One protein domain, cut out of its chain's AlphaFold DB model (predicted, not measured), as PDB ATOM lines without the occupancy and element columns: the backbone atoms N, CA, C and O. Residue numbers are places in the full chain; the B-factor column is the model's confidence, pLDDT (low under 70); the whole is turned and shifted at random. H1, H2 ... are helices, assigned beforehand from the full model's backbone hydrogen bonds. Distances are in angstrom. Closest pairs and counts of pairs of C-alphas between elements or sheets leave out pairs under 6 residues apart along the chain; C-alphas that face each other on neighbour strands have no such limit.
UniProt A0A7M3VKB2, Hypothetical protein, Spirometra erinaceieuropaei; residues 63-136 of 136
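This is residues 63 to 136 of the 136 residues of the protein "Hypothetical protein" of Spirometra erinaceieuropaei (UniProt A0A7M3VKB2). Two helices, H1 then H2, follow one another along a long rod, joined by a looping link, and a long tail, residues 113 to 136, folds back from the far end of H2 along most of the rod, its residues 120 to 136 standing free. The printed part has 74 residues with two named helices and no named strand, an all-helix class. It is only just extended, close to loose, with a radius of gyration of the C-alphas of 17.2 A and spans of 54 by 26 by 20 A.

H1, residues 63 to 82, begins at C-alpha 63 (-32.550, 18.264, -22.994) and is 25.4 A long. It has a kink of 36 degrees near residue 76. H2, residues 95 to 112, is 25.7 A long and ends at C-alpha 112 (-21.693, -15.798, 16.763).

H1 and H2 are apart, with no C-alpha of the one within 8 A of the other. Residues 63 to 74 of H1 stand free. Every O i to N i+4 pair is within hydrogen-bond range in H2, and 12 of 16 in H1.

The C-alphas of Pro 63 and Arg 114, the two farthest apart, are 55.1 A apart. The link from H1 to H2, 12 residues, is long. The printed part has no cut. Residues 63 to 65 and 93 to 94 have pLDDT under 70.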
ATOM      1  N   PRO A  63     -33.642  19.186 -23.327       58.72
ATOM      2  CA  PRO A  63     -32.550  18.264 -22.994       58.72
ATOM      3  C   PRO A  63     -33.002  17.086 -22.116       58.72
ATOM      4  O   PRO A  63     -32.539  15.959 -22.274       58.72
ATOM      5  N   GLN A  64     -33.996  17.324 -21.254       60.56
ATOM      6  CA  GLN A  64     -34.567  16.341 -20.331       60.56
ATOM      7  C   GLN A  64     -35.212  15.124 -21.019       60.56
ATOM      8  O   GLN A  64     -35.179  14.022 -20.463       60.56
ATOM      9  N   LYS A  65     -35.788  15.281 -22.221       67.12
ATOM     10  CA  LYS A  65     -36.453  14.174 -22.929       67.12
ATOM     11  C   LYS A  65     -35.449  13.251 -23.625       67.12
ATOM     12  O   LYS A  65     -35.661  12.045 -23.665       67.12
ATOM     13  N   ALA A  66     -34.336  13.795 -24.117       73.06
ATOM     14  CA  ALA A  66     -33.264  13.002 -24.719       73.06
ATOM     15  C   ALA A  66     -32.485  12.200 -23.661       73.06
ATOM     16  O   ALA A  66     -32.211  11.015 -23.855       73.06
ATOM     17  N   THR A  67     -32.190  12.803 -22.504       79.56
ATOM     18  CA  THR A  67     -31.467  12.132 -21.411       79.56
ATOM     19  C   THR A  67     -32.238  10.941 -20.840       79.56
ATOM     20  O   THR A  67     -31.639   9.907 -20.564       79.56
ATOM     21  N   SER A  68     -33.563  11.037 -20.689       82.06
ATOM     22  CA  SER A  68     -34.372   9.943 -20.131       82.06
ATOM     23  C   SER A  68     -34.437   8.718 -21.050       82.06
ATOM     24  O   SER A  68     -34.343   7.586 -20.571       82.06
ATOM     25  N   VAL A  69     -34.521   8.934 -22.365       84.44
ATOM     26  CA  VAL A  69     -34.482   7.860 -23.366       84.44
ATOM     27  C   VAL A  69     -33.116   7.172 -23.359       84.44
ATOM     28  O   VAL A  69     -33.053   5.949 -23.238       84.44
ATOM     29  N   LEU A  70     -32.025   7.945 -23.390       84.88
ATOM     30  CA  LEU A  70     -30.657   7.414 -23.339       84.88
ATOM     31  C   LEU A  70     -30.387   6.627 -22.051       84.88
ATOM     32  O   LEU A  70     -29.866   5.513 -22.106       84.88
ATOM     33  N   LEU A  71     -30.795   7.161 -20.895       84.50
ATOM     34  CA  LEU A  71     -30.662   6.473 -19.611       84.50
ATOM     35  C   LEU A  71     -31.411   5.142 -19.609       84.50
ATOM     36  O   LEU A  71     -30.864   4.146 -19.146       84.50
ATOM     37  N   ASN A  72     -32.635   5.089 -20.139       83.06
ATOM     38  CA  ASN A  72     -33.411   3.852 -20.172       83.06
ATOM     39  C   ASN A  72     -32.778   2.787 -21.088       83.06
ATOM     40  O   ASN A  72     -32.748   1.611 -20.722       83.06
ATOM     41  N   CYS A  73     -32.216   3.196 -22.230       83.62
ATOM     42  CA  CYS A  73     -31.480   2.312 -23.137       83.62
ATOM     43  C   CYS A  73     -30.208   1.748 -22.487       83.62
ATOM     44  O   CYS A  73     -29.969   0.541 -22.531       83.62
ATOM     45  N   LEU A  74     -29.417   2.602 -21.832       83.94
ATOM     46  CA  LEU A  74     -28.172   2.195 -21.176       83.94
ATOM     47  C   LEU A  74     -28.425   1.340 -19.931       83.94
ATOM     48  O   LEU A  74     -27.665   0.418 -19.650       83.94
ATOM     49  N   ASN A  75     -29.513   1.583 -19.200       82.50
ATOM     50  CA  ASN A  75     -29.818   0.885 -17.951       82.50
ATOM     51  C   ASN A  75     -29.945  -0.639 -18.121       82.50
ATOM     52  O   ASN A  75     -29.565  -1.390 -17.223       82.50
ATOM     53  N   GLY A  76     -30.453  -1.110 -19.266       79.00
ATOM     54  CA  GLY A  76     -30.520  -2.544 -19.569       79.00
ATOM     55  C   GLY A  76     -29.133  -3.192 -19.629       79.00
ATOM     56  O   GLY A  76     -28.922  -4.256 -19.049       79.00
ATOM     57  N   HIS A  77     -28.180  -2.505 -20.259       81.06
ATOM     58  CA  HIS A  77     -26.795  -2.953 -20.390       81.06
ATOM     59  C   HIS A  77     -26.014  -2.796 -19.076       81.06
ATOM     60  O   HIS A  77     -25.373  -3.735 -18.608       81.06
ATOM     61  N   LEU A  78     -26.138  -1.637 -18.418       80.69
ATOM     62  CA  LEU A  78     -25.469  -1.325 -17.149       80.69
ATOM     63  C   LEU A  78     -25.803  -2.344 -16.058       80.69
ATOM     64  O   LEU A  78     -24.915  -2.814 -15.353       80.69
ATOM     65  N   LYS A  79     -27.077  -2.733 -15.935       78.19
ATOM     66  CA  LYS A  79     -27.516  -3.715 -14.935       78.19
ATOM     67  C   LYS A  79     -26.981  -5.124 -15.179       78.19
ATOM     68  O   LYS A  79     -26.876  -5.872 -14.209       78.19
ATOM     69  N   ARG A  80     -26.725  -5.499 -16.432       73.62
ATOM     70  CA  ARG A  80     -26.351  -6.870 -16.795       73.62
ATOM     71  C   ARG A  80     -24.842  -7.071 -16.858       73.62
ATOM     72  O   ARG A  80     -24.375  -8.120 -16.442       73.62
ATOM     73  N   GLU A  81     -24.108  -6.090 -17.375       74.88
ATOM     74  CA  GLU A  81     -22.708  -6.293 -17.774       74.88
ATOM     75  C   GLU A  81     -21.719  -5.403 -17.024       74.88
ATOM     76  O   GLU A  81     -20.555  -5.772 -16.911       74.88
ATOM     77  N   LEU A  82     -22.163  -4.263 -16.480       81.06
ATOM     78  CA  LEU A  82     -21.248  -3.296 -15.867       81.06
ATOM     79  C   LEU A  82     -21.349  -3.228 -14.341       81.06
ATOM     80  O   LEU A  82     -20.342  -3.041 -13.665       81.06
ATOM     81  N   LEU A  83     -22.554  -3.363 -13.783       80.38
ATOM     82  CA  LEU A  83     -22.768  -3.280 -12.342       80.38
ATOM     83  C   LEU A  83     -22.499  -4.643 -11.678       80.38
ATOM     84  O   LEU A  83     -23.166  -5.621 -12.030       80.38
ATOM     85  N   PRO A  84     -21.621  -4.722 -10.662       80.94
ATOM     86  CA  PRO A  84     -21.505  -5.897  -9.800       80.94
ATOM     87  C   PRO A  84     -22.828  -6.221  -9.094       80.94
ATOM     88  O   PRO A  84     -23.646  -5.330  -8.839       80.94
ATOM     89  N   GLU A  85     -23.053  -7.488  -8.737       77.94
ATOM     90  CA  GLU A  85     -24.243  -7.908  -7.973       77.94
ATOM     91  C   GLU A  85     -24.319  -7.231  -6.599       77.94
ATOM     92  O   GLU A  85     -25.401  -6.890  -6.127       77.94
ATOM     93  N   SER A  86     -23.162  -6.959  -5.989       78.94
ATOM     94  CA  SER A  86     -23.053  -6.232  -4.722       78.94
ATOM     95  C   SER A  86     -23.422  -4.748  -4.835       78.94
ATOM     96  O   SER A  86     -23.622  -4.094  -3.811       78.94
ATOM     97  N   GLN A  87     -23.529  -4.194  -6.051       82.62
ATOM     98  CA  GLN A  87     -23.846  -2.786  -6.245       82.62
ATOM     99  C   GLN A  87     -25.355  -2.542  -6.230       82.62
ATOM    100  O   GLN A  87     -26.094  -2.906  -7.146       82.62
ATOM    101  N   CYS A  88     -25.788  -1.845  -5.184       80.94
ATOM    102  CA  CYS A  88     -27.164  -1.404  -5.005       80.94
ATOM    103  C   CYS A  88     -27.503  -0.133  -5.808       80.94
ATOM    104  O   CYS A  88     -28.605  -0.011  -6.345       80.94
ATOM    105  N   GLY A  89     -26.587   0.842  -5.848       81.25
ATOM    106  CA  GLY A  89     -26.805   2.120  -6.532       81.25
ATOM    107  C   GLY A  89     -27.078   1.927  -8.026       81.25
ATOM    108  O   GLY A  89     -26.547   1.006  -8.637       81.25
ATOM    109  N   PHE A  90     -27.915   2.787  -8.612       77.94
ATOM    110  CA  PHE A  90     -28.306   2.754 -10.034       77.94
ATOM    111  C   PHE A  90     -29.129   1.530 -10.482       77.94
ATOM    112  O   PHE A  90     -29.526   1.444 -11.646       77.94
ATOM    113  N   ARG A  91     -29.470   0.603  -9.576       78.88
ATOM    114  CA  ARG A  91     -30.399  -0.494  -9.869       78.88
ATOM    115  C   ARG A  91     -31.839  -0.119  -9.502       78.88
ATOM    116  O   ARG A  91     -32.096   0.569  -8.526       78.88
ATOM    117  N   GLY A  92     -32.796  -0.591 -10.303       70.56
ATOM    118  CA  GLY A  92     -34.228  -0.266 -10.166       70.56
ATOM    119  C   GLY A  92     -35.025  -1.181  -9.229       70.56
ATOM    120  O   GLY A  92     -36.248  -1.159  -9.277       70.56
ATOM    121  N   HIS A  93     -34.357  -2.024  -8.440       69.19
ATOM    122  CA  HIS A  93     -34.978  -2.896  -7.436       69.19
ATOM    123  C   HIS A  93     -34.636  -2.376  -6.029       69.19
ATOM    124  O   HIS A  93     -33.717  -1.562  -5.918       69.19
ATOM    125  N   PRO A  94     -35.322  -2.802  -4.949       68.00
ATOM    126  CA  PRO A  94     -35.014  -2.367  -3.582       68.00
ATOM    127  C   PRO A  94     -33.717  -3.011  -3.049       68.00
ATOM    128  O   PRO A  94     -33.705  -3.653  -2.000       68.00
ATOM    129  N   ALA A  95     -32.616  -2.801  -3.771       71.25
ATOM    130  CA  ALA A  95     -31.289  -3.339  -3.513       71.25
ATOM    131  C   ALA A  95     -30.706  -2.835  -2.182       71.25
ATOM    132  O   ALA A  95     -29.919  -3.528  -1.543       71.25
ATOM    133  N   THR A  96     -31.131  -1.653  -1.712       78.56
ATOM    134  CA  THR A  96     -30.619  -1.066  -0.467       78.56
ATOM    135  C   THR A  96     -31.032  -1.904   0.732       78.56
ATOM    136  O   THR A  96     -30.230  -2.141   1.632       78.56
ATOM    137  N   ALA A  97     -32.275  -2.391   0.738       84.12
ATOM    138  CA  ALA A  97     -32.783  -3.233   1.814       84.12
ATOM    139  C   ALA A  97     -32.070  -4.591   1.840       84.12
ATOM    140  O   ALA A  97     -31.728  -5.069   2.920       84.12
ATOM    141  N   ASP A  98     -31.801  -5.176   0.670       82.25
ATOM    142  CA  ASP A  98     -31.091  -6.452   0.554       82.25
ATOM    143  C   ASP A  98     -29.627  -6.333   0.984       82.25
ATOM    144  O   ASP A  98     -29.144  -7.163   1.751       82.25
ATOM    145  N   MET A  99     -28.943  -5.255   0.596       83.81
ATOM    146  CA  MET A  99     -27.566  -4.996   1.014       83.81
ATOM    147  C   MET A  99     -27.469  -4.721   2.524       83.81
ATOM    148  O   MET A  99     -26.596  -5.269   3.197       83.81
ATOM    149  N   ILE A 100     -28.400  -3.938   3.090       87.12
ATOM    150  CA  ILE A 100     -28.491  -3.722   4.546       87.12
ATOM    151  C   ILE A 100     -28.764  -5.044   5.267       87.12
ATOM    152  O   ILE A 100     -28.176  -5.310   6.316       87.12
ATOM    153  N   PHE A 101     -29.654  -5.876   4.729       87.38
ATOM    154  CA  PHE A 101     -29.963  -7.179   5.299       87.38
ATOM    155  C   PHE A 101     -28.740  -8.100   5.276       87.38
ATOM    156  O   PHE A 101     -28.379  -8.641   6.318       87.38
ATOM    157  N   ALA A 102     -28.049  -8.212   4.141       86.44
ATOM    158  CA  ALA A 102     -26.831  -9.004   4.006       86.44
ATOM    159  C   ALA A 102     -25.726  -8.531   4.965       86.44
ATOM    160  O   ALA A 102     -25.147  -9.346   5.683       86.44
ATOM    161  N   ALA A 103     -25.493  -7.217   5.063       88.31
ATOM    162  CA  ALA A 103     -24.523  -6.645   5.998       88.31
ATOM    163  C   ALA A 103     -24.878  -6.950   7.466       88.31
ATOM    164  O   ALA A 103     -24.000  -7.266   8.272       88.31
ATOM    165  N   ARG A 104     -26.170  -6.913   7.823       90.56
ATOM    166  CA  ARG A 104     -26.646  -7.302   9.162       90.56
ATOM    167  C   ARG A 104     -26.413  -8.785   9.439       90.56
ATOM    168  O   ARG A 104     -25.927  -9.105  10.519       90.56
ATOM    169  N   GLN A 105     -26.713  -9.669   8.487       90.44
ATOM    170  CA  GLN A 105     -26.458 -11.106   8.640       90.44
ATOM    171  C   GLN A 105     -24.967 -11.399   8.807       90.44
ATOM    172  O   GLN A 105     -24.588 -12.194   9.664       90.44
ATOM    173  N   LEU A 106     -24.118 -10.716   8.036       89.38
ATOM    174  CA  LEU A 106     -22.672 -10.846   8.146       89.38
ATOM    175  C   LEU A 106     -22.198 -10.463   9.552       89.38
ATOM    176  O   LEU A 106     -21.500 -11.236  10.199       89.38
ATOM    177  N   LYS A 107     -22.653  -9.316  10.069       89.81
ATOM    178  CA  LYS A 107     -22.329  -8.882  11.434       89.81
ATOM    179  C   LYS A 107     -22.756  -9.909  12.489       89.81
ATOM    180  O   LYS A 107     -21.967 -10.219  13.377       89.81
ATOM    181  N   VAL A 108     -23.977 -10.439  12.385       90.75
ATOM    182  CA  VAL A 108     -24.496 -11.461  13.312       90.75
ATOM    183  C   VAL A 108     -23.625 -12.718  13.279       90.75
ATOM    184  O   VAL A 108     -23.212 -13.195  14.330       90.75
ATOM    185  N   LYS A 109     -23.259 -13.203  12.089       89.50
ATOM    186  CA  LYS A 109     -22.451 -14.418  11.929       89.50
ATOM    187  C   LYS A 109     -21.053 -14.288  12.541       89.50
ATOM    188  O   LYS A 109     -20.600 -15.198  13.225       89.50
ATOM    189  N   TYR A 110     -20.374 -13.156  12.346       89.19
ATOM    190  CA  TYR A 110     -19.063 -12.914  12.971       89.19
ATOM    191  C   TYR A 110     -19.160 -12.780  14.497       89.19
ATOM    192  O   TYR A 110     -18.304 -13.287  15.221       89.19
ATOM    193  N   GLN A 111     -20.245 -12.184  15.000       87.12
ATOM    194  CA  GLN A 111     -20.510 -12.128  16.436       87.12
ATOM    195  C   GLN A 111     -20.740 -13.525  17.039       87.12
ATOM    196  O   GLN A 111     -20.207 -13.816  18.109       87.12
ATOM    197  N   GLU A 112     -21.481 -14.400  16.353       89.88
ATOM    198  CA  GLU A 112     -21.693 -15.798  16.763       89.88
ATOM    199  C   GLU A 112     -20.383 -16.597  16.781       89.88
ATOM    200  O   GLU A 112     -20.114 -17.327  17.733       89.88
ATOM    201  N   MET A 113     -19.531 -16.408  15.770       88.88
ATOM    202  CA  MET A 113     -18.218 -17.059  15.681       88.88
ATOM    203  C   MET A 113     -17.169 -16.467  16.635       88.88
ATOM    204  O   MET A 113     -16.054 -16.979  16.693       88.88
ATOM    205  N   ARG A 114     -17.501 -15.402  17.383       88.38
ATOM    206  CA  ARG A 114     -16.567 -14.651  18.243       88.38
ATOM    207  C   ARG A 114     -15.322 -14.158  17.496       88.38
ATOM    208  O   ARG A 114     -14.241 -14.067  18.074       88.38
ATOM    209  N   THR A 115     -15.477 -13.821  16.220       87.62
ATOM    210  CA  THR A 115     -14.408 -13.277  15.379       87.62
ATOM    211  C   THR A 115     -14.678 -11.815  15.047       87.62
ATOM    212  O   THR A 115     -15.822 -11.371  14.941       87.62
ATOM    213  N   TYR A 116     -13.609 -11.031  14.901       86.94
ATOM    214  CA  TYR A 116     -13.732  -9.614  14.577       86.94
ATOM    215  C   TYR A 116     -14.105  -9.425  13.105       86.94
ATOM    216  O   TYR A 116     -13.490 -10.010  12.214       86.94
ATOM    217  N   LEU A 117     -15.100  -8.571  12.861       88.69
ATOM    218  CA  LEU A 117     -15.449  -8.071  11.538       88.69
ATOM    219  C   LEU A 117     -15.037  -6.602  11.454       88.69
ATOM    220  O   LEU A 117     -15.606  -5.761  12.149       88.69
ATOM    221  N   TYR A 118     -14.073  -6.299  10.589       88.94
ATOM    222  CA  TYR A 118     -13.703  -4.926  10.261       88.94
ATOM    223  C   TYR A 118     -14.468  -4.469   9.021       88.94
ATOM    224  O   TYR A 118     -14.568  -5.195   8.032       88.94
ATOM    225  N   THR A 119     -15.017  -3.260   9.075       85.88
ATOM    226  CA  THR A 119     -15.784  -2.656   7.982       85.88
ATOM    227  C   THR A 119     -15.297  -1.240   7.737       85.88
ATOM    228  O   THR A 119     -15.236  -0.452   8.681       85.88
ATOM    229  N   THR A 120     -15.019  -0.900   6.482       92.50
ATOM    230  CA  THR A 120     -14.591   0.442   6.071       92.50
ATOM    231  C   THR A 120     -15.704   1.093   5.262       92.50
ATOM    232  O   THR A 120     -16.216   0.490   4.321       92.50
ATOM    233  N   PHE A 121     -16.079   2.318   5.625       88.50
ATOM    234  CA  PHE A 121     -17.005   3.130   4.841       88.50
ATOM    235  C   PHE A 121     -16.205   4.120   3.993       88.50
ATOM    236  O   PHE A 121     -15.383   4.860   4.529       88.50
ATOM    237  N   VAL A 122     -16.432   4.107   2.680       92.25
ATOM    238  CA  VAL A 122     -15.775   5.000   1.721       92.25
ATOM    239  C   VAL A 122     -16.855   5.838   1.052       92.25
ATOM    240  O   VAL A 122     -17.767   5.283   0.441       92.25
ATOM    241  N   ASP A 123     -16.738   7.156   1.169       91.19
ATOM    242  CA  ASP A 123     -17.594   8.118   0.479       91.19
ATOM    243  C   ASP A 123     -16.748   8.985  -0.457       91.19
ATOM    244  O   ASP A 123     -15.650   9.419  -0.098       91.19
ATOM    245  N   LEU A 124     -17.246   9.209  -1.672       91.50
ATOM    246  CA  LEU A 124     -16.546   9.976  -2.699       91.50
ATOM    247  C   LEU A 124     -17.151  11.373  -2.791       91.50
ATOM    248  O   LEU A 124     -18.278  11.560  -3.253       91.50
ATOM    249  N   THR A 125     -16.374  12.379  -2.399       93.62
ATOM    250  CA  THR A 125     -16.799  13.775  -2.521       93.62
ATOM    251  C   THR A 125     -16.838  14.176  -3.994       93.62
ATOM    252  O   THR A 125     -15.831  14.079  -4.686       93.62
ATOM    253  N   LYS A 126     -17.998  14.659  -4.463       92.00
ATOM    254  CA  LYS A 126     -18.205  15.122  -5.849       92.00
ATOM    255  C   LYS A 126     -17.850  14.072  -6.914       92.00
ATOM    256  O   LYS A 126     -17.259  14.400  -7.938       92.00
ATOM    257  N   ALA A 127     -18.261  12.822  -6.699       89.62
ATOM    258  CA  ALA A 127     -17.934  11.701  -7.583       89.62
ATOM    259  C   ALA A 127     -18.182  11.977  -9.082       89.62
ATOM    260  O   ALA A 127     -17.384  11.547  -9.906       89.62
ATOM    261  N   PHE A 128     -19.243  12.716  -9.436       87.31
ATOM    262  CA  PHE A 128     -19.550  13.070 -10.828       87.31
ATOM    263  C   PHE A 128     -18.604  14.122 -11.429       87.31
ATOM    264  O   PHE A 128     -18.361  14.088 -12.632       87.31
ATOM    265  N   ASP A 129     -18.050  15.022 -10.614       92.38
ATOM    266  CA  ASP A 129     -17.145  16.080 -11.079       92.38
ATOM    267  C   ASP A 129     -15.717  15.551 -11.286       92.38
ATOM    268  O   ASP A 129     -14.951  16.113 -12.066       92.38
ATOM    269  N   THR A 130     -15.351  14.469 -10.585       91.69
ATOM    270  CA  THR A 130     -13.998  13.892 -10.597       91.69
ATOM    271  C   THR A 130     -13.788  12.793 -11.639       91.69
ATOM    272  O   THR A 130     -12.667  12.304 -11.776       91.69
ATOM    273  N   VAL A 131     -14.830  12.358 -12.359       90.75
ATOM    274  CA  VAL A 131     -14.679  11.338 -13.410       90.75
ATOM    275  C   VAL A 131     -13.812  11.897 -14.540       90.75
ATOM    276  O   VAL A 131     -14.151  12.916 -15.146       90.75
ATOM    277  N   ASN A 132     -12.701  11.220 -14.845       91.38
ATOM    278  CA  ASN A 132     -11.884  11.571 -16.002       91.38
ATOM    279  C   ASN A 132     -12.665  11.253 -17.293       91.38
ATOM    280  O   ASN A 132     -13.112  10.130 -17.503       91.38
ATOM    281  N   ARG A 133     -12.828  12.262 -18.153       90.75
ATOM    282  CA  ARG A 133     -13.593  12.174 -19.405       90.75
ATOM    283  C   ARG A 133     -12.876  11.402 -20.510       90.75
ATOM    284  O   ARG A 133     -13.526  11.008 -21.463       90.75
ATOM    285  N   GLU A 134     -11.565  11.214 -20.402       89.81
ATOM    286  CA  GLU A 134     -10.771  10.471 -21.390       89.81
ATOM    287  C   GLU A 134     -10.910   8.951 -21.235       89.81
ATOM    288  O   GLU A 134     -10.596   8.208 -22.160       89.81
ATOM    289  N   ILE A 135     -11.363   8.490 -20.064       86.94
ATOM    290  CA  ILE A 135     -11.524   7.064 -19.731       86.94
ATOM    291  C   ILE A 135     -12.993   6.625 -19.650       86.94
ATOM    292  O   ILE A 135     -13.254   5.464 -19.333       86.94
ATOM    293  N   LEU A 136     -13.930   7.557 -19.862       78.75
ATOM    294  CA  LEU A 136     -15.371   7.304 -19.900       78.75
ATOM    295  C   LEU A 136     -15.811   6.989 -21.332       78.75
ATOM    296  O   LEU A 136     -16.592   6.026 -21.488       78.75
TER     297      LEU A 136